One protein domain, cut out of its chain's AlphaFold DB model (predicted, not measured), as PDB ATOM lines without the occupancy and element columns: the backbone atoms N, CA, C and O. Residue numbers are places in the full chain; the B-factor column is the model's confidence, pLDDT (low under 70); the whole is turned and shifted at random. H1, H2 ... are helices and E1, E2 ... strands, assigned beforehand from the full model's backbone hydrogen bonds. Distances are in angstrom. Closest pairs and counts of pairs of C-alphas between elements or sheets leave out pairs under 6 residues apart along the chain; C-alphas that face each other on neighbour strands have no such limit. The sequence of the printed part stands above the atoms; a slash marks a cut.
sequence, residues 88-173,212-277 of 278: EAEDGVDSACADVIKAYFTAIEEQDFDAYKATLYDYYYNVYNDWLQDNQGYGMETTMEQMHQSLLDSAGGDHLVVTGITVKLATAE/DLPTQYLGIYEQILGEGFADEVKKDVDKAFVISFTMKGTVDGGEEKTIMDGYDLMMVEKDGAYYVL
ATOM      1  N   GLU A  88      61.564 -31.401 -81.610       92.62
ATOM      2  CA  GLU A  88      60.215 -31.613 -82.126       92.62
ATOM      3  C   GLU A  88      60.209 -32.894 -82.959       92.62
ATOM      4  O   GLU A  88      60.735 -32.935 -84.069       92.62
ATOM      5  N   ALA A  89      59.645 -33.961 -82.400       92.19
ATOM      6  CA  ALA A  89      59.527 -35.249 -83.068       92.19
ATOM      7  C   ALA A  89      58.145 -35.400 -83.715       92.19
ATOM      8  O   ALA A  89      57.126 -35.323 -83.023       92.19
ATOM      9  N   GLU A  90      58.110 -35.628 -85.029       90.50
ATOM     10  CA  GLU A  90      56.874 -35.941 -85.750       90.50
ATOM     11  C   GLU A  90      56.343 -37.350 -85.422       90.50
ATOM     12  O   GLU A  90      57.055 -38.218 -84.901       90.50
ATOM     13  N   ASP A  91      55.066 -37.584 -85.752       83.81
ATOM     14  CA  ASP A  91      54.387 -38.860 -85.528       83.81
ATOM     15  C   ASP A  91      55.189 -40.035 -86.119       83.81
ATOM     16  O   ASP A  91      55.445 -40.120 -87.319       83.81
ATOM     17  N   GLY A  92      55.552 -40.986 -85.255       84.88
ATOM     18  CA  GLY A  92      56.303 -42.187 -85.629       84.88
ATOM     19  C   GLY A  92      57.780 -42.183 -85.225       84.88
ATOM     20  O   GLY A  92      58.414 -43.237 -85.320       84.88
ATOM     21  N   VAL A  93      58.314 -41.065 -84.723       91.19
ATOM     22  CA  VAL A  93      59.643 -41.015 -84.095       91.19
ATOM     23  C   VAL A  93      59.513 -41.248 -82.585       91.19
ATOM     24  O   VAL A  93      58.758 -40.563 -81.899       91.19
ATOM     25  N   ASP A  94      60.237 -42.238 -82.054       93.44
ATOM     26  CA  ASP A  94      60.244 -42.527 -80.614       93.44
ATOM     27  C   ASP A  94      60.955 -41.410 -79.831       93.44
ATOM     28  O   ASP A  94      61.998 -40.909 -80.258       93.44
ATOM     29  N   SER A  95      60.429 -41.033 -78.661       92.56
ATOM     30  CA  SER A  95      61.023 -39.964 -77.848       92.56
ATOM     31  C   SER A  95      62.453 -40.281 -77.407       92.56
ATOM     32  O   SER A  95      63.283 -39.382 -77.372       92.56
ATOM     33  N   ALA A  96      62.773 -41.548 -77.122       94.94
ATOM     34  CA  ALA A  96      64.131 -41.939 -76.753       94.94
ATOM     35  C   ALA A  96      65.097 -41.842 -77.945       94.94
ATOM     36  O   ALA A  96      66.277 -41.556 -77.756       94.94
ATOM     37  N   CYS A  97      64.611 -42.038 -79.175       95.44
ATOM     38  CA  CYS A  97      65.393 -41.778 -80.384       95.44
ATOM     39  C   CYS A  97      65.681 -40.277 -80.524       95.44
ATOM     40  O   CYS A  97      66.828 -39.880 -80.729       95.44
ATOM     41  N   ALA A  98      64.659 -39.439 -80.331       95.25
ATOM     42  CA  ALA A  98      64.809 -37.988 -80.355       95.25
ATOM     43  C   ALA A  98      65.795 -37.490 -79.273       95.25
ATOM     44  O   ALA A  98      66.653 -36.654 -79.554       95.25
ATOM     45  N   ASP A  99      65.756 -38.062 -78.066       95.12
ATOM     46  CA  ASP A  99      66.713 -37.755 -76.994       95.12
ATOM     47  C   ASP A  99      68.164 -38.093 -77.387       95.12
ATOM     48  O   ASP A  99      69.079 -37.327 -77.081       95.12
ATOM     49  N   VAL A 100      68.388 -39.205 -78.101       97.12
ATOM     50  CA  VAL A 100      69.720 -39.581 -78.611       97.12
ATOM     51  C   VAL A 100      70.199 -38.611 -79.691       97.12
ATOM     52  O   VAL A 100      71.356 -38.202 -79.655       97.12
ATOM     53  N   ILE A 101      69.323 -38.186 -80.607       96.00
ATOM     54  CA  ILE A 101      69.658 -37.182 -81.634       96.00
ATOM     55  C   ILE A 101      70.019 -35.845 -80.980       96.00
ATOM     56  O   ILE A 101      71.014 -35.215 -81.340       96.00
ATOM     57  N   LYS A 102      69.253 -35.426 -79.969       95.00
ATOM     58  CA  LYS A 102      69.574 -34.233 -79.185       95.00
ATOM     59  C   LYS A 102      70.936 -34.366 -78.499       95.00
ATOM     60  O   LYS A 102      71.733 -33.433 -78.563       95.00
ATOM     61  N   ALA A 103      71.215 -35.502 -77.860       96.00
ATOM     62  CA  ALA A 103      72.507 -35.752 -77.224       96.00
ATOM     63  C   ALA A 103      73.661 -35.727 -78.242       96.00
ATOM     64  O   ALA A 103      74.709 -35.159 -77.948       96.00
ATOM     65  N   TYR A 104      73.448 -36.274 -79.442       96.25
ATOM     66  CA  TYR A 104      74.430 -36.300 -80.528       96.25
ATOM     67  C   TYR A 104      74.834 -34.887 -80.955       96.25
ATOM     68  O   TYR A 104      76.017 -34.554 -80.945       96.25
ATOM     69  N   PHE A 105      73.859 -34.022 -81.256       94.75
ATOM     70  CA  PHE A 105      74.152 -32.644 -81.656       94.75
ATOM     71  C   PHE A 105      74.661 -31.783 -80.501       94.75
ATOM     72  O   PHE A 105      75.591 -31.010 -80.706       94.75
ATOM     73  N   THR A 106      74.136 -31.971 -79.287       94.12
ATOM     74  CA  THR A 106      74.650 -31.275 -78.094       94.12
ATOM     75  C   THR A 106      76.130 -31.595 -77.876       94.12
ATOM     76  O   THR A 106      76.921 -30.691 -77.636       94.12
ATOM     77  N   ALA A 107      76.537 -32.858 -78.035       95.12
ATOM     78  CA  ALA A 107      77.937 -33.249 -77.906       95.12
ATOM     79  C   ALA A 107      78.836 -32.622 -78.988       95.12
ATOM     80  O   ALA A 107      79.970 -32.249 -78.700       95.12
ATOM     81  N   ILE A 108      78.333 -32.461 -80.219       93.44
ATOM     82  CA  ILE A 108      79.057 -31.759 -81.294       93.44
ATOM     83  C   ILE A 108      79.193 -30.265 -80.973       93.44
ATOM     84  O   ILE A 108      80.266 -29.699 -81.176       93.44
ATOM     85  N   GLU A 109      78.140 -29.613 -80.471       90.69
ATOM     86  CA  GLU A 109      78.183 -28.203 -80.052       90.69
ATOM     87  C   GLU A 109      79.185 -27.974 -78.915       90.69
ATOM     88  O   GLU A 109      79.997 -27.056 -78.990       90.69
ATOM     89  N   GLU A 110      79.172 -28.844 -77.903       91.81
ATOM     90  CA  GLU A 110      80.065 -28.781 -76.740       91.81
ATOM     91  C   GLU A 110      81.493 -29.265 -77.043       91.81
ATOM     92  O   GLU A 110      82.386 -29.112 -76.209       91.81
ATOM     93  N   GLN A 111      81.711 -29.849 -78.228       93.06
ATOM     94  CA  GLN A 111      82.926 -30.581 -78.592       93.06
ATOM     95  C   GLN A 111      83.304 -31.655 -77.549       93.06
ATOM     96  O   GLN A 111      84.481 -31.910 -77.286       93.06
ATOM     97  N   ASP A 112      82.299 -32.306 -76.956       96.12
ATOM     98  CA  ASP A 112      82.477 -33.400 -76.002       96.12
ATOM     99  C   ASP A 112      82.525 -34.739 -76.745       96.12
ATOM    100  O   ASP A 112      81.504 -35.360 -77.059       96.12
ATOM    101  N   PHE A 113      83.744 -35.206 -77.021       96.75
ATOM    102  CA  PHE A 113      83.950 -36.449 -77.757       96.75
ATOM    103  C   PHE A 113      83.457 -37.700 -77.013       96.75
ATOM    104  O   PHE A 113      82.997 -38.648 -77.656       96.75
ATOM    105  N   ASP A 114      83.525 -37.727 -75.679       97.75
ATOM    106  CA  ASP A 114      83.063 -38.879 -74.899       97.75
ATOM    107  C   ASP A 114      81.532 -38.977 -74.951       97.75
ATOM    108  O   ASP A 114      80.987 -40.068 -75.163       97.75
ATOM    109  N   ALA A 115      80.838 -37.839 -74.828       97.31
ATOM    110  CA  ALA A 115      79.390 -37.764 -75.000       97.31
ATOM    111  C   ALA A 115      78.979 -38.123 -76.435       97.31
ATOM    112  O   ALA A 115      78.085 -38.946 -76.631       97.31
ATOM    113  N   TYR A 116      79.683 -37.586 -77.434       97.06
ATOM    114  CA  TYR A 116      79.446 -37.881 -78.844       97.06
ATOM    115  C   TYR A 116      79.579 -39.380 -79.122       97.06
ATOM    116  O   TYR A 116      78.653 -40.014 -79.629       97.06
ATOM    117  N   LYS A 117      80.688 -39.993 -78.696       96.81
ATOM    118  CA  LYS A 117      80.927 -41.430 -78.848       96.81
ATOM    119  C   LYS A 117      79.833 -42.278 -78.197       96.81
ATOM    120  O   LYS A 117      79.481 -43.316 -78.750       96.81
ATOM    121  N   ALA A 118      79.289 -41.855 -77.055       97.44
ATOM    122  CA  ALA A 118      78.235 -42.590 -76.356       97.44
ATOM    123  C   ALA A 118      76.906 -42.656 -77.133       97.44
ATOM    124  O   ALA A 118      76.100 -43.548 -76.874       97.44
ATOM    125  N   THR A 119      76.683 -41.742 -78.080       97.56
ATOM    126  CA  THR A 119      75.489 -41.741 -78.944       97.56
ATOM    127  C   THR A 119      75.645 -42.599 -80.198       97.56
ATOM    128  O   THR A 119      74.652 -42.947 -80.839       97.56
ATOM    129  N   LEU A 120      76.880 -42.966 -80.550       97.25
ATOM    130  CA  LEU A 120      77.173 -43.749 -81.743       97.25
ATOM    131  C   LEU A 120      76.948 -45.240 -81.513       97.25
ATOM    132  O   LEU A 120      77.192 -45.788 -80.437       97.25
ATOM    133  N   TYR A 121      76.561 -45.925 -82.581       97.50
ATOM    134  CA  TYR A 121      76.497 -47.374 -82.596       97.50
ATOM    135  C   TYR A 121      77.913 -47.968 -82.508       97.50
ATOM    136  O   TYR A 121      78.749 -47.722 -83.378       97.50
ATOM    137  N   ASP A 122      78.193 -48.762 -81.468       96.06
ATOM    138  CA  ASP A 122      79.558 -49.198 -81.117       96.06
ATOM    139  C   ASP A 122      80.278 -49.932 -82.263       96.06
ATOM    140  O   ASP A 122      81.441 -49.645 -82.553       96.06
ATOM    141  N   TYR A 123      79.594 -50.831 -82.979       95.81
ATOM    142  CA  TYR A 123      80.194 -51.515 -84.130       95.81
ATOM    143  C   TYR A 123      80.575 -50.531 -85.245       95.81
ATOM    144  O   TYR A 123      81.686 -50.603 -85.770       95.81
ATOM    145  N   TYR A 124      79.697 -49.572 -85.560       95.62
ATOM    146  CA  TYR A 124      79.991 -48.519 -86.535       95.62
ATOM    147  C   TYR A 124      81.165 -47.649 -86.089       95.62
ATOM    148  O   TYR A 124      82.091 -47.453 -86.873       95.62
ATOM    149  N   TYR A 125      81.176 -47.194 -84.829       96.06
ATOM    150  CA  TYR A 125      82.282 -46.409 -84.283       96.06
ATOM    151  C   TYR A 125      83.614 -47.135 -84.470       96.06
ATOM    152  O   TYR A 125      84.544 -46.550 -85.012       96.06
ATOM    153  N   ASN A 126      83.708 -48.403 -84.061       95.75
ATOM    154  CA  ASN A 126      84.966 -49.146 -84.125       95.75
ATOM    155  C   ASN A 126      85.433 -49.330 -85.578       95.75
ATOM    156  O   ASN A 126      86.568 -48.987 -85.904       95.75
ATOM    157  N   VAL A 127      84.547 -49.791 -86.469       95.94
ATOM    158  CA  VAL A 127      84.893 -50.035 -87.880       95.94
ATOM    159  C   VAL A 127      85.264 -48.737 -88.600       95.94
ATOM    160  O   VAL A 127      86.264 -48.692 -89.318       95.94
ATOM    161  N   TYR A 128      84.491 -47.667 -88.410       94.38
ATOM    162  CA  TYR A 128      84.752 -46.401 -89.087       94.38
ATOM    163  C   TYR A 128      85.976 -45.682 -88.515       94.38
ATOM    164  O   TYR A 128      86.777 -45.146 -89.276       94.38
ATOM    165  N   ASN A 129      86.184 -45.720 -87.197       95.06
ATOM    166  CA  ASN A 129      87.360 -45.133 -86.563       95.06
ATOM    167  C   ASN A 129      88.664 -45.840 -86.973       95.06
ATOM    168  O   ASN A 129      89.680 -45.167 -87.162       95.06
ATOM    169  N   ASP A 130      88.652 -47.165 -87.130       95.75
ATOM    170  CA  ASP A 130      89.799 -47.914 -87.660       95.75
ATOM    171  C   ASP A 130      90.061 -47.534 -89.122       95.75
ATOM    172  O   ASP A 130      91.187 -47.198 -89.492       95.75
ATOM    173  N   TRP A 131      89.005 -47.478 -89.939       94.94
ATOM    174  CA  TRP A 131      89.108 -47.053 -91.334       94.94
ATOM    175  C   TRP A 131      89.656 -45.625 -91.479       94.94
ATOM    176  O   TRP A 131      90.509 -45.374 -92.330       94.94
ATOM    177  N   LEU A 132      89.206 -44.683 -90.644       93.38
ATOM    178  CA  LEU A 132      89.705 -43.305 -90.634       93.38
ATOM    179  C   LEU A 132      91.199 -43.263 -90.287       93.38
ATOM    180  O   LEU A 132      91.971 -42.589 -90.969       93.38
ATOM    181  N   GLN A 133      91.640 -44.026 -89.288       94.19
ATOM    182  CA  GLN A 133      93.054 -44.060 -88.914       94.19
ATOM    183  C   GLN A 133      93.924 -44.655 -90.024       94.19
ATOM    184  O   GLN A 133      94.954 -44.070 -90.370       94.19
ATOM    185  N   ASP A 134      93.490 -45.765 -90.619       94.94
ATOM    186  CA  ASP A 134      94.235 -46.464 -91.667       94.94
ATOM    187  C   ASP A 134      94.295 -45.665 -92.978       94.94
ATOM    188  O   ASP A 134      95.324 -45.661 -93.666       94.94
ATOM    189  N   ASN A 135      93.215 -44.957 -93.323       92.31
ATOM    190  CA  ASN A 135      93.089 -44.299 -94.624       92.31
ATOM    191  C   ASN A 135      93.403 -42.800 -94.585       92.31
ATOM    192  O   ASN A 135      93.900 -42.257 -95.575       92.31
ATOM    193  N   GLN A 136      93.109 -42.132 -93.471       87.75
ATOM    194  CA  GLN A 136      93.140 -40.674 -93.351       87.75
ATOM    195  C   GLN A 136      94.158 -40.170 -92.321       87.75
ATOM    196  O   GLN A 136      94.551 -39.004 -92.376       87.75
ATOM    197  N   GLY A 137      94.632 -41.040 -91.424       93.12
ATOM    198  CA  GLY A 137      95.611 -40.693 -90.394       93.12
ATOM    199  C   GLY A 137      95.040 -39.872 -89.233       93.12
ATOM    200  O   GLY A 137      95.813 -39.319 -88.454       93.12
ATOM    201  N   TYR A 138      93.714 -39.792 -89.121       92.69
ATOM    202  CA  TYR A 138      92.990 -39.200 -87.993       92.69
ATOM    203  C   TYR A 138      91.843 -40.123 -87.565       92.69
ATOM    204  O   TYR A 138      91.518 -41.064 -88.283       92.69
ATOM    205  N   GLY A 139      91.265 -39.893 -86.386       93.06
ATOM    206  CA  GLY A 139      90.178 -40.712 -85.838       93.06
ATOM    207  C   GLY A 139      88.835 -39.987 -85.803       93.06
ATOM    208  O   GLY A 139      88.695 -38.863 -86.279       93.06
ATOM    209  N   MET A 140      87.848 -40.628 -85.184       93.00
ATOM    210  CA  MET A 140      86.477 -40.117 -85.115       93.00
ATOM    211  C   MET A 140      86.344 -38.780 -84.356       93.00
ATOM    212  O   MET A 140      85.429 -38.014 -84.634       93.00
ATOM    213  N   GLU A 141      87.269 -38.471 -83.442       94.75
ATOM    214  CA  GLU A 141      87.330 -37.182 -82.728       94.75
ATOM    215  C   GLU A 141      87.516 -36.016 -83.702       94.75
ATOM    216  O   GLU A 141      86.724 -35.080 -83.720       94.75
ATOM    217  N   THR A 142      88.475 -36.134 -84.622       94.38
ATOM    218  CA  THR A 142      88.686 -35.134 -85.674       94.38
ATOM    219  C   THR A 142      87.485 -35.034 -86.617       94.38
ATOM    220  O   THR A 142      87.193 -33.954 -87.122       94.38
ATOM    221  N   THR A 143      86.754 -36.128 -86.857       92.50
ATOM    222  CA  THR A 143      85.501 -36.078 -87.629       92.50
ATOM    223  C   THR A 143      84.425 -35.273 -86.895       92.50
ATOM    224  O   THR A 143      83.743 -34.468 -87.524       92.50
ATOM    225  N   MET A 144      84.293 -35.435 -85.575       94.38
ATOM    226  CA  MET A 144      83.375 -34.636 -84.754       94.38
ATOM    227  C   MET A 144      83.745 -33.147 -84.786       94.38
ATOM    228  O   MET A 144      82.880 -32.310 -85.034       94.38
ATOM    229  N   GLU A 145      85.027 -32.812 -84.623       93.19
ATOM    230  CA  GLU A 145      85.516 -31.430 -84.748       93.19
ATOM    231  C   GLU A 145      85.201 -30.849 -86.133       93.19
ATOM    232  O   GLU A 145      84.749 -29.712 -86.249       93.19
ATOM    233  N   GLN A 146      85.386 -31.635 -87.199       91.88
ATOM    234  CA  GLN A 146      85.025 -31.226 -88.556       91.88
ATOM    235  C   GLN A 146      83.519 -30.978 -88.694       91.88
ATOM    236  O   GLN A 146      83.137 -30.011 -89.348       91.88
ATOM    237  N   MET A 147      82.663 -31.801 -88.078       91.00
ATOM    238  CA  MET A 147      81.208 -31.581 -88.089       91.00
ATOM    239  C   MET A 147      80.822 -30.292 -87.381       91.00
ATOM    240  O   MET A 147      80.023 -29.525 -87.916       91.00
ATOM    241  N   HIS A 148      81.441 -30.012 -86.235       91.12
ATOM    242  CA  HIS A 148      81.272 -28.734 -85.554       91.12
ATOM    243  C   HIS A 148      81.667 -27.563 -86.467       91.12
ATOM    244  O   HIS A 148      80.905 -26.613 -86.625       91.12
ATOM    245  N   GLN A 149      82.816 -27.654 -87.147       90.69
ATOM    246  CA  GLN A 149      83.245 -26.618 -88.094       90.69
ATOM    247  C   GLN A 149      82.281 -26.461 -89.273       90.69
ATOM    248  O   GLN A 149      81.948 -25.343 -89.639       90.69
ATOM    249  N   SER A 150      81.754 -27.550 -89.834       88.38
ATOM    250  CA  SER A 150      80.774 -27.449 -90.920       88.38
ATOM    251  C   SER A 150      79.448 -26.839 -90.475       88.38
ATOM    252  O   SER A 150      78.770 -26.199 -91.282       88.38
ATOM    253  N   LEU A 151      79.050 -27.042 -89.216       88.69
ATOM    254  CA  LEU A 151      77.896 -26.363 -88.633       88.69
ATOM    255  C   LEU A 151      78.151 -24.857 -88.528       88.69
ATOM    256  O   LEU A 151      77.289 -24.084 -88.937       88.69
ATOM    257  N   LEU A 152      79.338 -24.444 -88.073       88.12
ATOM    258  CA  LEU A 152      79.762 -23.036 -88.051       88.12
ATOM    259  C   LEU A 152      79.834 -22.427 -89.460       88.12
ATOM    260  O   LEU A 152      79.323 -21.331 -89.687       88.12
ATOM    261  N   ASP A 153      80.377 -23.158 -90.432       88.31
ATOM    262  CA  ASP A 153      80.459 -22.721 -91.829       88.31
ATOM    263  C   ASP A 153      79.063 -22.537 -92.445       88.31
ATOM    264  O   ASP A 153      78.800 -21.541 -93.123       88.31
ATOM    265  N   SER A 154      78.140 -23.466 -92.171       84.50
ATOM    266  CA  SER A 154      76.738 -23.384 -92.622       84.50
ATOM    267  C   SER A 154      75.996 -22.240 -91.926       84.50
ATOM    268  O   SER A 154      75.192 -21.525 -92.529       84.50
ATOM    269  N   ALA A 155      76.314 -22.027 -90.651       84.62
ATOM    270  CA  ALA A 155      75.857 -20.912 -89.846       84.62
ATOM    271  C   ALA A 155      76.455 -19.568 -90.301       84.62
ATOM    272  O   ALA A 155      75.824 -18.533 -90.100       84.62
ATOM    273  N   GLY A 156      77.617 -19.535 -90.948       83.19
ATOM    274  CA  GLY A 156      78.267 -18.307 -91.402       83.19
ATOM    275  C   GLY A 156      78.700 -17.378 -90.262       83.19
ATOM    276  O   GLY A 156      78.526 -16.164 -90.389       83.19
ATOM    277  N   GLY A 157      79.220 -17.936 -89.167       82.44
ATOM    278  CA  GLY A 157      79.761 -17.189 -88.026       82.44
ATOM    279  C   GLY A 157      80.671 -18.045 -87.143       82.44
ATOM    280  O   GLY A 157      80.889 -19.219 -87.439       82.44
ATOM    281  N   ASP A 158      81.209 -17.449 -86.080       84.44
ATOM    282  CA  ASP A 158      82.239 -18.084 -85.240       84.44
ATOM    283  C   ASP A 158      81.633 -18.892 -84.083       84.44
ATOM    284  O   ASP A 158      82.272 -19.802 -83.554       84.44
ATOM    285  N   HIS A 159      80.395 -18.578 -83.693       84.44
ATOM    286  CA  HIS A 159      79.721 -19.219 -82.573       84.44
ATOM    287  C   HIS A 159      78.256 -19.553 -82.889       84.44
ATOM    288  O   HIS A 159      77.408 -18.667 -83.024       84.44
ATOM    289  N   LEU A 160      77.937 -20.847 -82.938       86.31
ATOM    290  CA  LEU A 160      76.580 -21.372 -83.109       86.31
ATOM    291  C   LEU A 160      75.998 -21.819 -81.762       86.31
ATOM    292  O   LEU A 160      76.673 -22.482 -80.984       86.31
ATOM    293  N   VAL A 161      74.725 -21.502 -81.526       90.00
ATOM    294  CA  VAL A 161      73.895 -22.126 -80.485       90.00
ATOM    295  C   VAL A 161      72.661 -22.705 -81.154       90.00
ATOM    296  O   VAL A 161      71.878 -21.953 -81.741       90.00
ATOM    297  N   VAL A 162      72.470 -24.017 -81.066       91.31
ATOM    298  CA  VAL A 162      71.258 -24.682 -81.545       91.31
ATOM    299  C   VAL A 162      70.085 -24.288 -80.652       91.31
ATOM    300  O   VAL A 162      70.160 -24.301 -79.422       91.31
ATOM    301  N   THR A 163      68.982 -23.906 -81.287       92.12
ATOM    302  CA  THR A 163      67.754 -23.458 -80.616       92.12
ATOM    303  C   THR A 163      66.577 -24.395 -80.843       92.12
ATOM    304  O   THR A 163      65.606 -24.335 -80.089       92.12
ATOM    305  N   GLY A 164      66.669 -25.297 -81.821       92.75
ATOM    306  CA  GLY A 164      65.660 -26.320 -82.059       92.75
ATOM    307  C   GLY A 164      66.081 -27.313 -83.131       92.75
ATOM    308  O   GLY A 164      66.797 -26.971 -84.074       92.75
ATOM    309  N   ILE A 165      65.607 -28.547 -82.986       94.94
ATOM    310  CA  ILE A 165      65.749 -29.598 -83.992       94.94
ATOM    311  C   ILE A 165      64.367 -30.195 -84.225       94.94
ATOM    312  O   ILE A 165      63.693 -30.572 -83.270       94.94
ATOM    313  N   THR A 166      63.958 -30.298 -85.482       94.62
ATOM    314  CA  THR A 166      62.747 -31.017 -85.887       94.62
ATOM    315  C   THR A 166      63.166 -32.310 -86.571       94.62
ATOM    316  O   THR A 166      64.073 -32.285 -87.404       94.62
ATOM    317  N   VAL A 167      62.542 -33.436 -86.218       95.12
ATOM    318  CA  VAL A 167      62.874 -34.766 -86.749       95.12
ATOM    319  C   VAL A 167      61.639 -35.506 -87.247       95.12
ATOM    320  O   VAL A 167      60.598 -35.517 -86.590       95.12
ATOM    321  N   LYS A 168      61.789 -36.197 -88.379       93.88
ATOM    322  CA  LYS A 168      60.770 -37.080 -88.958       93.88
ATOM    323  C   LYS A 168      61.392 -38.303 -89.615       93.88
ATOM    324  O   LYS A 168      62.566 -38.294 -89.976       93.88
ATOM    325  N   LEU A 169      60.623 -39.380 -89.774       92.00
ATOM    326  CA  LEU A 169      61.093 -40.543 -90.532       92.00
ATOM    327  C   LEU A 169      61.294 -40.150 -91.999       92.00
ATOM    328  O   LEU A 169      60.382 -39.617 -92.627       92.00
ATOM    329  N   ALA A 170      62.476 -40.432 -92.545       88.56
ATOM    330  CA  ALA A 170      62.758 -40.175 -93.950       88.56
ATOM    331  C   ALA A 170      61.997 -41.169 -94.846       88.56
ATOM    332  O   ALA A 170      61.837 -42.348 -94.507       88.56
ATOM    333  N   THR A 171      61.553 -40.705 -96.013       79.50
ATOM    334  CA  THR A 171      60.881 -41.524 -97.032       79.50
ATOM    335  C   THR A 171      61.691 -41.529 -98.327       79.50
ATOM    336  O   THR A 171      62.327 -40.542 -98.691       79.50
ATOM    337  N   ALA A 172      61.690 -42.662 -99.040       65.12
ATOM    338  CA  ALA A 172      62.489 -42.842-100.258       65.12
ATOM    339  C   ALA A 172      62.103 -41.885-101.406       65.12
ATOM    340  O   ALA A 172      62.865 -41.733-102.356       65.12
ATOM    341  N   GLU A 173      60.939 -41.234-101.320       56.28
ATOM    342  CA  GLU A 173      60.452 -40.257-102.303       56.28
ATOM    343  C   GLU A 173      60.954 -38.822-102.035       56.28
ATOM    344  O   GLU A 173      60.593 -37.895-102.757       56.28
ATOM    345  N   ASP A 212      64.717 -50.069 -99.730       86.44
ATOM    346  CA  ASP A 212      64.346 -49.158 -98.655       86.44
ATOM    347  C   ASP A 212      65.541 -48.268 -98.269       86.44
ATOM    348  O   ASP A 212      66.700 -48.657 -98.434       86.44
ATOM    349  N   LEU A 213      65.267 -47.059 -97.764       89.00
ATOM    350  CA  LEU A 213      66.314 -46.089 -97.423       89.00
ATOM    351  C   LEU A 213      67.420 -46.688 -96.532       89.00
ATOM    352  O   LEU A 213      68.587 -46.554 -96.895       89.00
ATOM    353  N   PRO A 214      67.121 -47.396 -95.424       91.19
ATOM    354  CA  PRO A 214      68.156 -48.052 -94.623       91.19
ATOM    355  C   PRO A 214      69.064 -48.983 -95.428       91.19
ATOM    356  O   PRO A 214      70.282 -48.936 -95.271       91.19
ATOM    357  N   THR A 215      68.501 -49.809 -96.312       91.06
ATOM    358  CA  THR A 215      69.297 -50.676 -97.191       91.06
ATOM    359  C   THR A 215      70.191 -49.862 -98.131       91.06
ATOM    360  O   THR A 215      71.368 -50.200 -98.274       91.06
ATOM    361  N   GLN A 216      69.687 -48.760 -98.696       89.12
ATOM    362  CA  GLN A 216      70.481 -47.867 -99.547       89.12
ATOM    363  C   GLN A 216      71.664 -47.245 -98.786       89.12
ATOM    364  O   GLN A 216      72.798 -47.311 -99.262       89.12
ATOM    365  N   TYR A 217      71.433 -46.702 -97.586       88.69
ATOM    366  CA  TYR A 217      72.492 -46.114 -96.753       88.69
ATOM    367  C   TYR A 217      73.535 -47.154 -96.327       88.69
ATOM    368  O   TYR A 217      74.737 -46.915 -96.454       88.69
ATOM    369  N   LEU A 218      73.104 -48.348 -95.907       91.56
ATOM    370  CA  LEU A 218      74.028 -49.441 -95.590       91.56
ATOM    371  C   LEU A 218      74.879 -49.854 -96.793       91.56
ATOM    372  O   LEU A 218      76.059 -50.148 -96.619       91.56
ATOM    373  N   GLY A 219      74.316 -49.825 -98.003       90.19
ATOM    374  CA  GLY A 219      75.061 -50.084 -99.234       90.19
ATOM    375  C   GLY A 219      76.167 -49.056 -99.498       90.19
ATOM    376  O   GLY A 219      77.225 -49.409-100.021       90.19
ATOM    377  N   ILE A 220      75.972 -47.793 -99.104       88.81
ATOM    378  CA  ILE A 220      77.022 -46.766 -99.177       88.81
ATOM    379  C   ILE A 220      78.113 -47.052 -98.149       88.81
ATOM    380  O   ILE A 220      79.299 -47.028 -98.485       88.81
ATOM    381  N   TYR A 221      77.728 -47.364 -96.910       89.56
ATOM    382  CA  TYR A 221      78.694 -47.699 -95.869       89.56
ATOM    383  C   TYR A 221      79.507 -48.941 -96.221       89.56
ATOM    384  O   TYR A 221      80.716 -48.936 -96.032       89.56
ATOM    385  N   GLU A 222      78.903 -49.968 -96.809       91.94
ATOM    386  CA  GLU A 222      79.613 -51.168 -97.256       91.94
ATOM    387  C   GLU A 222      80.653 -50.870 -98.351       91.94
ATOM    388  O   GLU A 222      81.751 -51.427 -98.337       91.94
ATOM    389  N   GLN A 223      80.384 -49.918 -99.252       89.94
ATOM    390  CA  GLN A 223      81.374 -49.477-100.244       89.94
ATOM    391  C   GLN A 223      82.595 -48.793 -99.613       89.94
ATOM    392  O   GLN A 223      83.687 -48.838-100.185       89.94
ATOM    393  N   ILE A 224      82.415 -48.139 -98.463       88.94
ATOM    394  CA  ILE A 224      83.464 -47.381 -97.770       88.94
ATOM    395  C   ILE A 224      84.211 -48.285 -96.783       88.94
ATOM    396  O   ILE A 224      85.441 -48.358 -96.820       88.94
ATOM    397  N   LEU A 225      83.462 -48.967 -95.920       90.94
ATOM    398  CA  LEU A 225      83.933 -49.739 -94.770       90.94
ATOM    399  C   LEU A 225      84.276 -51.192 -95.120       90.94
ATOM    400  O   LEU A 225      84.968 -51.859 -94.353       90.94
ATOM    401  N   GLY A 226      83.859 -51.660 -96.297       89.75
ATOM    402  CA  GLY A 226      84.164 -52.986 -96.819       89.75
ATOM    403  C   GLY A 226      83.001 -53.972 -96.722       89.75
ATOM    404  O   GLY A 226      82.045 -53.783 -95.967       89.75
ATOM    405  N   GLU A 227      83.121 -55.045 -97.511       90.38
ATOM    406  CA  GLU A 227      82.126 -56.117 -97.613       90.38
ATOM    407  C   GLU A 227      81.799 -56.729 -96.243       90.38
ATOM    408  O   GLU A 227      82.690 -57.007 -95.436       90.38
ATOM    409  N   GLY A 228      80.511 -56.977 -96.006       90.69
ATOM    410  CA  GLY A 228      80.003 -57.581 -94.775       90.69
ATOM    411  C   GLY A 228      79.685 -56.582 -93.661       90.69
ATOM    412  O   GLY A 228      79.121 -56.986 -92.644       90.69
ATOM    413  N   PHE A 229      79.979 -55.286 -93.838       93.62
ATOM    414  CA  PHE A 229      79.556 -54.256 -92.884       93.62
ATOM    415  C   PHE A 229      78.032 -54.259 -92.702       93.62
ATOM    416  O   PHE A 229      77.545 -54.391 -91.579       93.62
ATOM    417  N   ALA A 230      77.282 -54.170 -93.806       93.69
ATOM    418  CA  ALA A 230      75.824 -54.121 -93.783       93.69
ATOM    419  C   ALA A 230      75.206 -55.394 -93.181       93.69
ATOM    420  O   ALA A 230      74.243 -55.312 -92.418       93.69
ATOM    421  N   ASP A 231      75.773 -56.562 -93.492       94.69
ATOM    422  CA  ASP A 231      75.316 -57.849 -92.962       94.69
ATOM    423  C   ASP A 231      75.487 -57.946 -91.443       94.69
ATOM    424  O   ASP A 231      74.593 -58.437 -90.750       94.69
ATOM    425  N   GLU A 232      76.611 -57.464 -90.906       95.25
ATOM    426  CA  GLU A 232      76.843 -57.495 -89.461       95.25
ATOM    427  C   GLU A 232      75.926 -56.507 -88.730       95.25
ATOM    428  O   GLU A 232      75.360 -56.872 -87.700       95.25
ATOM    429  N   VAL A 233      75.679 -55.316 -89.298       95.56
ATOM    430  CA  VAL A 233      74.672 -54.380 -88.767       95.56
ATOM    431  C   VAL A 233      73.301 -55.054 -88.719       95.56
ATOM    432  O   VAL A 233      72.708 -55.141 -87.650       95.56
ATOM    433  N   LYS A 234      72.821 -55.605 -89.842       93.88
ATOM    434  CA  LYS A 234      71.499 -56.257 -89.941       93.88
ATOM    435  C   LYS A 234      71.330 -57.448 -88.992       93.88
ATOM    436  O   LYS A 234      70.203 -57.816 -88.675       93.88
ATOM    437  N   LYS A 235      72.427 -58.084 -88.582       95.56
ATOM    438  CA  LYS A 235      72.423 -59.224 -87.660       95.56
ATOM    439  C   LYS A 235      72.422 -58.812 -86.187       95.56
ATOM    440  O   LYS A 235      71.928 -59.582 -85.366       95.56
ATOM    441  N   ASP A 236      73.015 -57.669 -85.858       96.00
ATOM    442  CA  ASP A 236      73.223 -57.229 -84.474       96.00
ATOM    443  C   ASP A 236      72.166 -56.223 -83.985       96.00
ATOM    444  O   ASP A 236      71.959 -56.111 -82.779       96.00
ATOM    445  N   VAL A 237      71.477 -55.521 -84.894       96.50
ATOM    446  CA  VAL A 237      70.444 -54.525 -84.547       96.50
ATOM    447  C   VAL A 237      69.027 -55.077 -84.714       96.50
ATOM    448  O   VAL A 237      68.759 -55.886 -85.602       96.50
ATOM    449  N   ASP A 238      68.097 -54.597 -83.889       96.38
ATOM    450  CA  ASP A 238      66.674 -54.942 -83.972       96.38
ATOM    451  C   ASP A 238      65.990 -54.216 -85.138       96.38
ATOM    452  O   ASP A 238      65.121 -54.769 -85.819       96.38
ATOM    453  N   LYS A 239      66.383 -52.957 -85.367       94.69
ATOM    454  CA  LYS A 239      65.825 -52.098 -86.414       94.69
ATOM    455  C   LYS A 239      66.871 -51.112 -86.925       94.69
ATOM    456  O   LYS A 239      67.636 -50.560 -86.143       94.69
ATOM    457  N   ALA A 240      66.841 -50.839 -88.225       94.44
ATOM    458  CA  ALA A 240      67.539 -49.718 -88.848       94.44
ATOM    459  C   ALA A 240      66.514 -48.822 -89.556       94.44
ATOM    460  O   ALA A 240      65.556 -49.322 -90.153       94.44
ATOM    461  N   PHE A 241      66.674 -47.509 -89.450       94.19
ATOM    462  CA  PHE A 241      65.793 -46.515 -90.062       94.19
ATOM    463  C   PHE A 241      66.572 -45.222 -90.330       94.19
ATOM    464  O   PHE A 241      67.665 -45.034 -89.805       94.19
ATOM    465  N   VAL A 242      66.027 -44.341 -91.165       93.69
ATOM    466  CA  VAL A 242      66.635 -43.040 -91.475       93.69
ATOM    467  C   VAL A 242      65.707 -41.947 -90.963       93.69
ATOM    468  O   VAL A 242      64.488 -42.025 -91.143       93.69
ATOM    469  N   ILE A 243      66.281 -40.962 -90.285       93.12
ATOM    470  CA  ILE A 243      65.595 -39.768 -89.807       93.12
ATOM    471  C   ILE A 243      66.024 -38.603 -90.682       93.12
ATOM    472  O   ILE A 243      67.215 -38.386 -90.861       93.12
ATOM    473  N   SER A 244      65.057 -37.843 -91.182       92.19
ATOM    474  CA  SER A 244      65.314 -36.526 -91.744       92.19
ATOM    475  C   SER A 244      65.178 -35.487 -90.635       92.19
ATOM    476  O   SER A 244      64.230 -35.544 -89.842       92.19
ATOM    477  N   PHE A 245      66.118 -34.553 -90.557       92.06
ATOM    478  CA  PHE A 245      66.135 -33.507 -89.549       92.06
ATOM    479  C   PHE A 245      66.362 -32.120 -90.152       92.06
ATOM    480  O   PHE A 245      67.076 -31.939 -91.140       92.06
ATOM    481  N   THR A 246      65.778 -31.129 -89.489       93.25
ATOM    482  CA  THR A 246      66.013 -29.706 -89.735       93.25
ATOM    483  C   THR A 246      66.487 -29.078 -88.430       93.25
ATOM    484  O   THR A 246      65.870 -29.258 -87.380       93.25
ATOM    485  N   MET A 247      67.599 -28.349 -88.484       92.88
ATOM    486  CA  MET A 247      68.226 -27.704 -87.333       92.88
ATOM    487  C   MET A 247      68.123 -26.190 -87.458       92.88
ATOM    488  O   MET A 247      68.484 -25.608 -88.485       92.88
ATOM    489  N   LYS A 248      67.697 -25.545 -86.374       93.31
ATOM    490  CA  LYS A 248      67.701 -24.092 -86.208       93.31
ATOM    491  C   LYS A 248      68.683 -23.681 -85.125       93.31
ATOM    492  O   LYS A 248      68.903 -24.404 -84.154       93.31
ATOM    493  N   GLY A 249      69.256 -22.498 -85.287       91.31
ATOM    494  CA  GLY A 249      70.160 -21.936 -84.301       91.31
ATOM    495  C   GLY A 249      70.363 -20.440 -84.460       91.31
ATOM    496  O   GLY A 249      70.003 -19.835 -85.473       91.31
ATOM    497  N   THR A 250      70.968 -19.851 -83.436       89.62
ATOM    498  CA  THR A 250      71.443 -18.466 -83.434       89.62
ATOM    499  C   THR A 250      72.947 -18.443 -83.625       89.62
ATOM    500  O   THR A 250      73.663 -19.235 -83.011       89.62
ATOM    501  N   VAL A 251      73.425 -17.505 -84.433       85.38
ATOM    502  CA  VAL A 251      74.845 -17.364 -84.768       85.38
ATOM    503  C   VAL A 251      75.335 -16.030 -84.239       85.38
ATOM    504  O   VAL A 251      74.695 -15.010 -84.495       85.38
ATOM    505  N   ASP A 252      76.410 -16.042 -83.454       84.56
ATOM    506  CA  ASP A 252      77.011 -14.862 -82.817       84.56
ATOM    507  C   ASP A 252      75.990 -14.004 -82.028       84.56
ATOM    508  O   ASP A 252      76.066 -12.776 -81.981       84.56
ATOM    509  N   GLY A 253      74.979 -14.654 -81.431       80.19
ATOM    510  CA  GLY A 253      73.885 -13.995 -80.702       80.19
ATOM    511  C   GLY A 253      72.886 -13.231 -81.586       80.19
ATOM    512  O   GLY A 253      72.123 -12.406 -81.077       80.19
ATOM    513  N   GLY A 254      72.913 -13.471 -82.899       83.19
ATOM    514  CA  GLY A 254      72.009 -12.895 -83.888       83.19
ATOM    515  C   GLY A 254      70.620 -13.540 -83.926       83.19
ATOM    516  O   GLY A 254      70.193 -14.226 -82.999       83.19
ATOM    517  N   GLU A 255      69.895 -13.292 -85.018       87.25
ATOM    518  CA  GLU A 255      68.568 -13.878 -85.241       87.25
ATOM    519  C   GLU A 255      68.650 -15.396 -85.462       87.25
ATOM    520  O   GLU A 255      69.627 -15.909 -86.016       87.25
ATOM    521  N   GLU A 256      67.607 -16.109 -85.031       90.56
ATOM    522  CA  GLU A 256      67.455 -17.536 -85.311       90.56
ATOM    523  C   GLU A 256      67.281 -17.764 -86.815       90.56
ATOM    524  O   GLU A 256      66.531 -17.054 -87.489       90.56
ATOM    525  N   LYS A 257      67.950 -18.791 -87.337       90.69
ATOM    526  CA  LYS A 257      67.802 -19.240 -88.719       90.69
ATOM    527  C   LYS A 257      67.969 -20.748 -88.836       90.69
ATOM    528  O   LYS A 257      68.523 -21.394 -87.948       90.69
ATOM    529  N   THR A 258      67.523 -21.293 -89.961       92.25
ATOM    530  CA  THR A 258      67.789 -22.683 -90.337       92.25
ATOM    531  C   THR A 258      69.262 -22.846 -90.713       92.25
ATOM    532  O   THR A 258      69.768 -22.110 -91.561       92.25
ATOM    533  N   ILE A 259      69.942 -23.786 -90.058       90.31
ATOM    534  CA  ILE A 259      71.364 -24.113 -90.255       90.31
ATOM    535  C   ILE A 259      71.511 -25.335 -91.162       90.31
ATOM    536  O   ILE A 259      72.350 -25.346 -92.057       90.31
ATOM    537  N   MET A 260      70.660 -26.338 -90.953       88.94
ATOM    538  CA  MET A 260      70.550 -27.540 -91.777       88.94
ATOM    539  C   MET A 260      69.077 -27.796 -92.058       88.94
ATOM    540  O   MET A 260      68.254 -27.641 -91.157       88.94
ATOM    541  N   ASP A 261      68.749 -28.180 -93.286       90.19
ATOM    542  CA  ASP A 261      67.373 -28.414 -93.710       90.19
ATOM    543  C   ASP A 261      67.237 -29.722 -94.488       90.19
ATOM    544  O   ASP A 261      67.894 -29.901 -95.515       90.19
ATOM    545  N   GLY A 262      66.410 -30.638 -93.977       85.81
ATOM    546  CA  GLY A 262      66.140 -31.927 -94.613       85.81
ATOM    547  C   GLY A 262      67.360 -32.841 -94.725       85.81
ATOM    548  O   GLY A 262      67.477 -33.582 -95.699       85.81
ATOM    549  N   TYR A 263      68.278 -32.772 -93.762       89.38
ATOM    550  CA  TYR A 263      69.451 -33.642 -93.720       89.38
ATOM    551  C   TYR A 263      69.056 -35.008 -93.170       89.38
ATOM    552  O   TYR A 263      68.233 -35.098 -92.264       89.38
ATOM    553  N   ASP A 264      69.655 -36.066 -93.698       91.88
ATOM    554  CA  ASP A 264      69.365 -37.428 -93.269       91.88
ATOM    555  C   ASP A 264      70.413 -37.923 -92.269       91.88
ATOM    556  O   ASP A 264      71.606 -37.649 -92.409       91.88
ATOM    557  N   LEU A 265      69.950 -38.683 -91.281       92.69
ATOM    558  CA  LEU A 265      70.748 -39.333 -90.251       92.69
ATOM    559  C   LEU A 265      70.311 -40.792 -90.131       92.69
ATOM    560  O   LEU A 265      69.125 -41.078 -89.921       92.69
ATOM    561  N   MET A 266      71.248 -41.731 -90.251       94.44
ATOM    562  CA  MET A 266      70.923 -43.141 -90.086       94.44
ATOM    563  C   MET A 266      70.907 -43.517 -88.604       94.44
ATOM    564  O   MET A 266      71.849 -43.260 -87.857       94.44
ATOM    565  N   MET A 267      69.830 -44.171 -88.176       96.38
ATOM    566  CA  MET A 267      69.605 -44.588 -86.795       96.38
ATOM    567  C   MET A 267      69.426 -46.102 -86.712       96.38
ATOM    568  O   MET A 267      68.863 -46.741 -87.608       96.38
ATOM    569  N   VAL A 268      69.857 -46.678 -85.592       97.12
ATOM    570  CA  VAL A 268      69.604 -48.081 -85.257       97.12
ATOM    571  C   VAL A 268      69.026 -48.230 -83.860       97.12
ATOM    572  O   VAL A 268      69.326 -47.455 -82.955       97.12
ATOM    573  N   GLU A 269      68.199 -49.254 -83.691       97.12
ATOM    574  CA  GLU A 269      67.699 -49.723 -82.404       97.12
ATOM    575  C   GLU A 269      68.363 -51.059 -82.076       97.12
ATOM    576  O   GLU A 269      68.359 -51.975 -82.901       97.12
ATOM    577  N   LYS A 270      68.925 -51.171 -80.873       96.56
ATOM    578  CA  LYS A 270      69.512 -52.401 -80.347       96.56
ATOM    579  C   LYS A 270      69.171 -52.554 -78.873       96.56
ATOM    580  O   LYS A 270      69.457 -51.665 -78.072       96.56
ATOM    581  N   ASP A 271      68.586 -53.693 -78.517       94.62
ATOM    582  CA  ASP A 271      68.168 -54.037 -77.158       94.62
ATOM    583  C   ASP A 271      67.223 -52.979 -76.539       94.62
ATOM    584  O   ASP A 271      67.231 -52.739 -75.328       94.62
ATOM    585  N   GLY A 272      66.404 -52.329 -77.376       92.31
ATOM    586  CA  GLY A 272      65.491 -51.248 -76.985       92.31
ATOM    587  C   GLY A 272      66.160 -49.893 -76.707       92.31
ATOM    588  O   GLY A 272      65.521 -49.012 -76.132       92.31
ATOM    589  N   ALA A 273      67.434 -49.725 -77.074       96.12
ATOM    590  CA  ALA A 273      68.156 -48.453 -77.041       96.12
ATOM    591  C   ALA A 273      68.483 -47.970 -78.463       96.12
ATOM    592  O   ALA A 273      68.705 -48.781 -79.363       96.12
ATOM    593  N   TYR A 274      68.533 -46.650 -78.655       97.75
ATOM    594  CA  TYR A 274      68.797 -46.017 -79.949       97.75
ATOM    595  C   TYR A 274      70.242 -45.532 -80.062       97.75
ATOM    596  O   TYR A 274      70.820 -45.073 -79.079       97.75
ATOM    597  N   TYR A 275      70.795 -45.604 -81.273       98.00
ATOM    598  CA  TYR A 275      72.149 -45.157 -81.588       98.00
ATOM    599  C   TYR A 275      72.226 -44.572 -83.000       98.00
ATOM    600  O   TYR A 275      71.481 -44.984 -83.894       98.00
ATOM    601  N   VAL A 276      73.169 -43.658 -83.209       97.06
ATOM    602  CA  VAL A 276      73.487 -43.064 -84.514       97.06
ATOM    603  C   VAL A 276      74.439 -43.982 -85.298       97.06
ATOM    604  O   VAL A 276      75.456 -44.437 -84.765       97.06
ATOM    605  N   LEU A 277      74.126 -44.243 -86.570       91.94
ATOM    606  CA  LEU A 277      74.929 -44.999 -87.549       91.94
ATOM    607  C   LEU A 277      75.332 -44.080 -88.718       91.94
ATOM    608  O   LEU A 277      75.241 -44.452 -89.881       91.94
TER     609      LEU A 277
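Overview. This is residues 88 to 173 and 212 to 277 of the 278 residues of an uncharacterized protein of Ruminococcus sp (UniProt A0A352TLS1). A strongly twisted sheet of four strands, curled like part of a barrel, wraps round helix H1, while H4 packs across the last part of H1 and H3, H5 and H6 gather near the end of the sheet where E2 begins and E3 ends. The long hairpin of E2 and E3 runs along the longest axis. The printed part has 152 residues, with six named helices and four named strands in the order H1 H2 H3 H4 E1 H5 H6 E2 E3 E4; the class is mixed, and the sheet, E1 E2 E3 E4, is antiparallel throughout. The whole is compact, with a radius of gyration of the C-alphas of 15.6 A and spans of 47 by 41 by 28 A.

Arrangement. Residues 88 to 89 form a short parallel pairing with residues 166 to 167 of E1, residues 160 to 169. H1, residues 95 to 110, and H2, residues 113 to 119, form a helical hairpin at a shallow tilt of 14 degrees, opposite ways; their closest C-alphas, of Ala 107 and Tyr 116, are 5.0 A apart. H3, residues 122 to 136, touches the hub H4, residues 140 to 155, about perpendicular at 86 degrees; the closest C-alphas, of Asn 129 and Met 140, are 5.3 A apart. H4 also touches H1, about perpendicular at 86 degrees, with the C-alphas of Ile 108 and His 148 closest at 5.7 A. H5, residues 213 to 225, touches H6, residues 229 to 236, at a steep tilt of 57 degrees, with the C-alphas of Leu 218 and Ala 230 closest at 5.3 A. E2, residues 239 to 251, E3, residues 256 to 270, and E4, residues 273 to 276, form a meander, each strand the antiparallel neighbour of the one before. N 166 and O 246 of E1 and E2 are 2.9 A apart, N 245 and O 263 of E2 and E3 2.8 A, and N 270 and O 273 of E3 and E4 2.8 A, each within hydrogen-bond range. The sheet curls round H1. H5 lies over E2 and E3 on the same face as H4, at a height over the sheet of 11.5 A. H2, H3 and H6 only graze the sheet. In the six helices every O i to N i+4 pair is within hydrogen-bond range.

Along the chain. H1 begins at C-alpha 95 (61.023, -39.964, -77.848) and is 22.1 A long; H3 is 20.2 A, H4 22.4 A and H5 18.2 A. E1 is 25.7 A long and bends by 64 degrees at residue 163. E2 is 35.9 A long; E3 is 35.3 A and bends by 66 degrees at residue 262. E4 ends at C-alpha 276 (73.487, -43.064, -84.514).

Size, cuts and confidence. The C-alphas of Gly 228 and Gly 254, the two farthest apart, are 46.7 A from each other. Residues 174 to 211 are not printed, and C-alphas 173 and 212 are 10.4 A apart across the cut. The links printed whole are tight. The mean pLDDT of the printed part is 91.9; residues 172 to 173 are under 70.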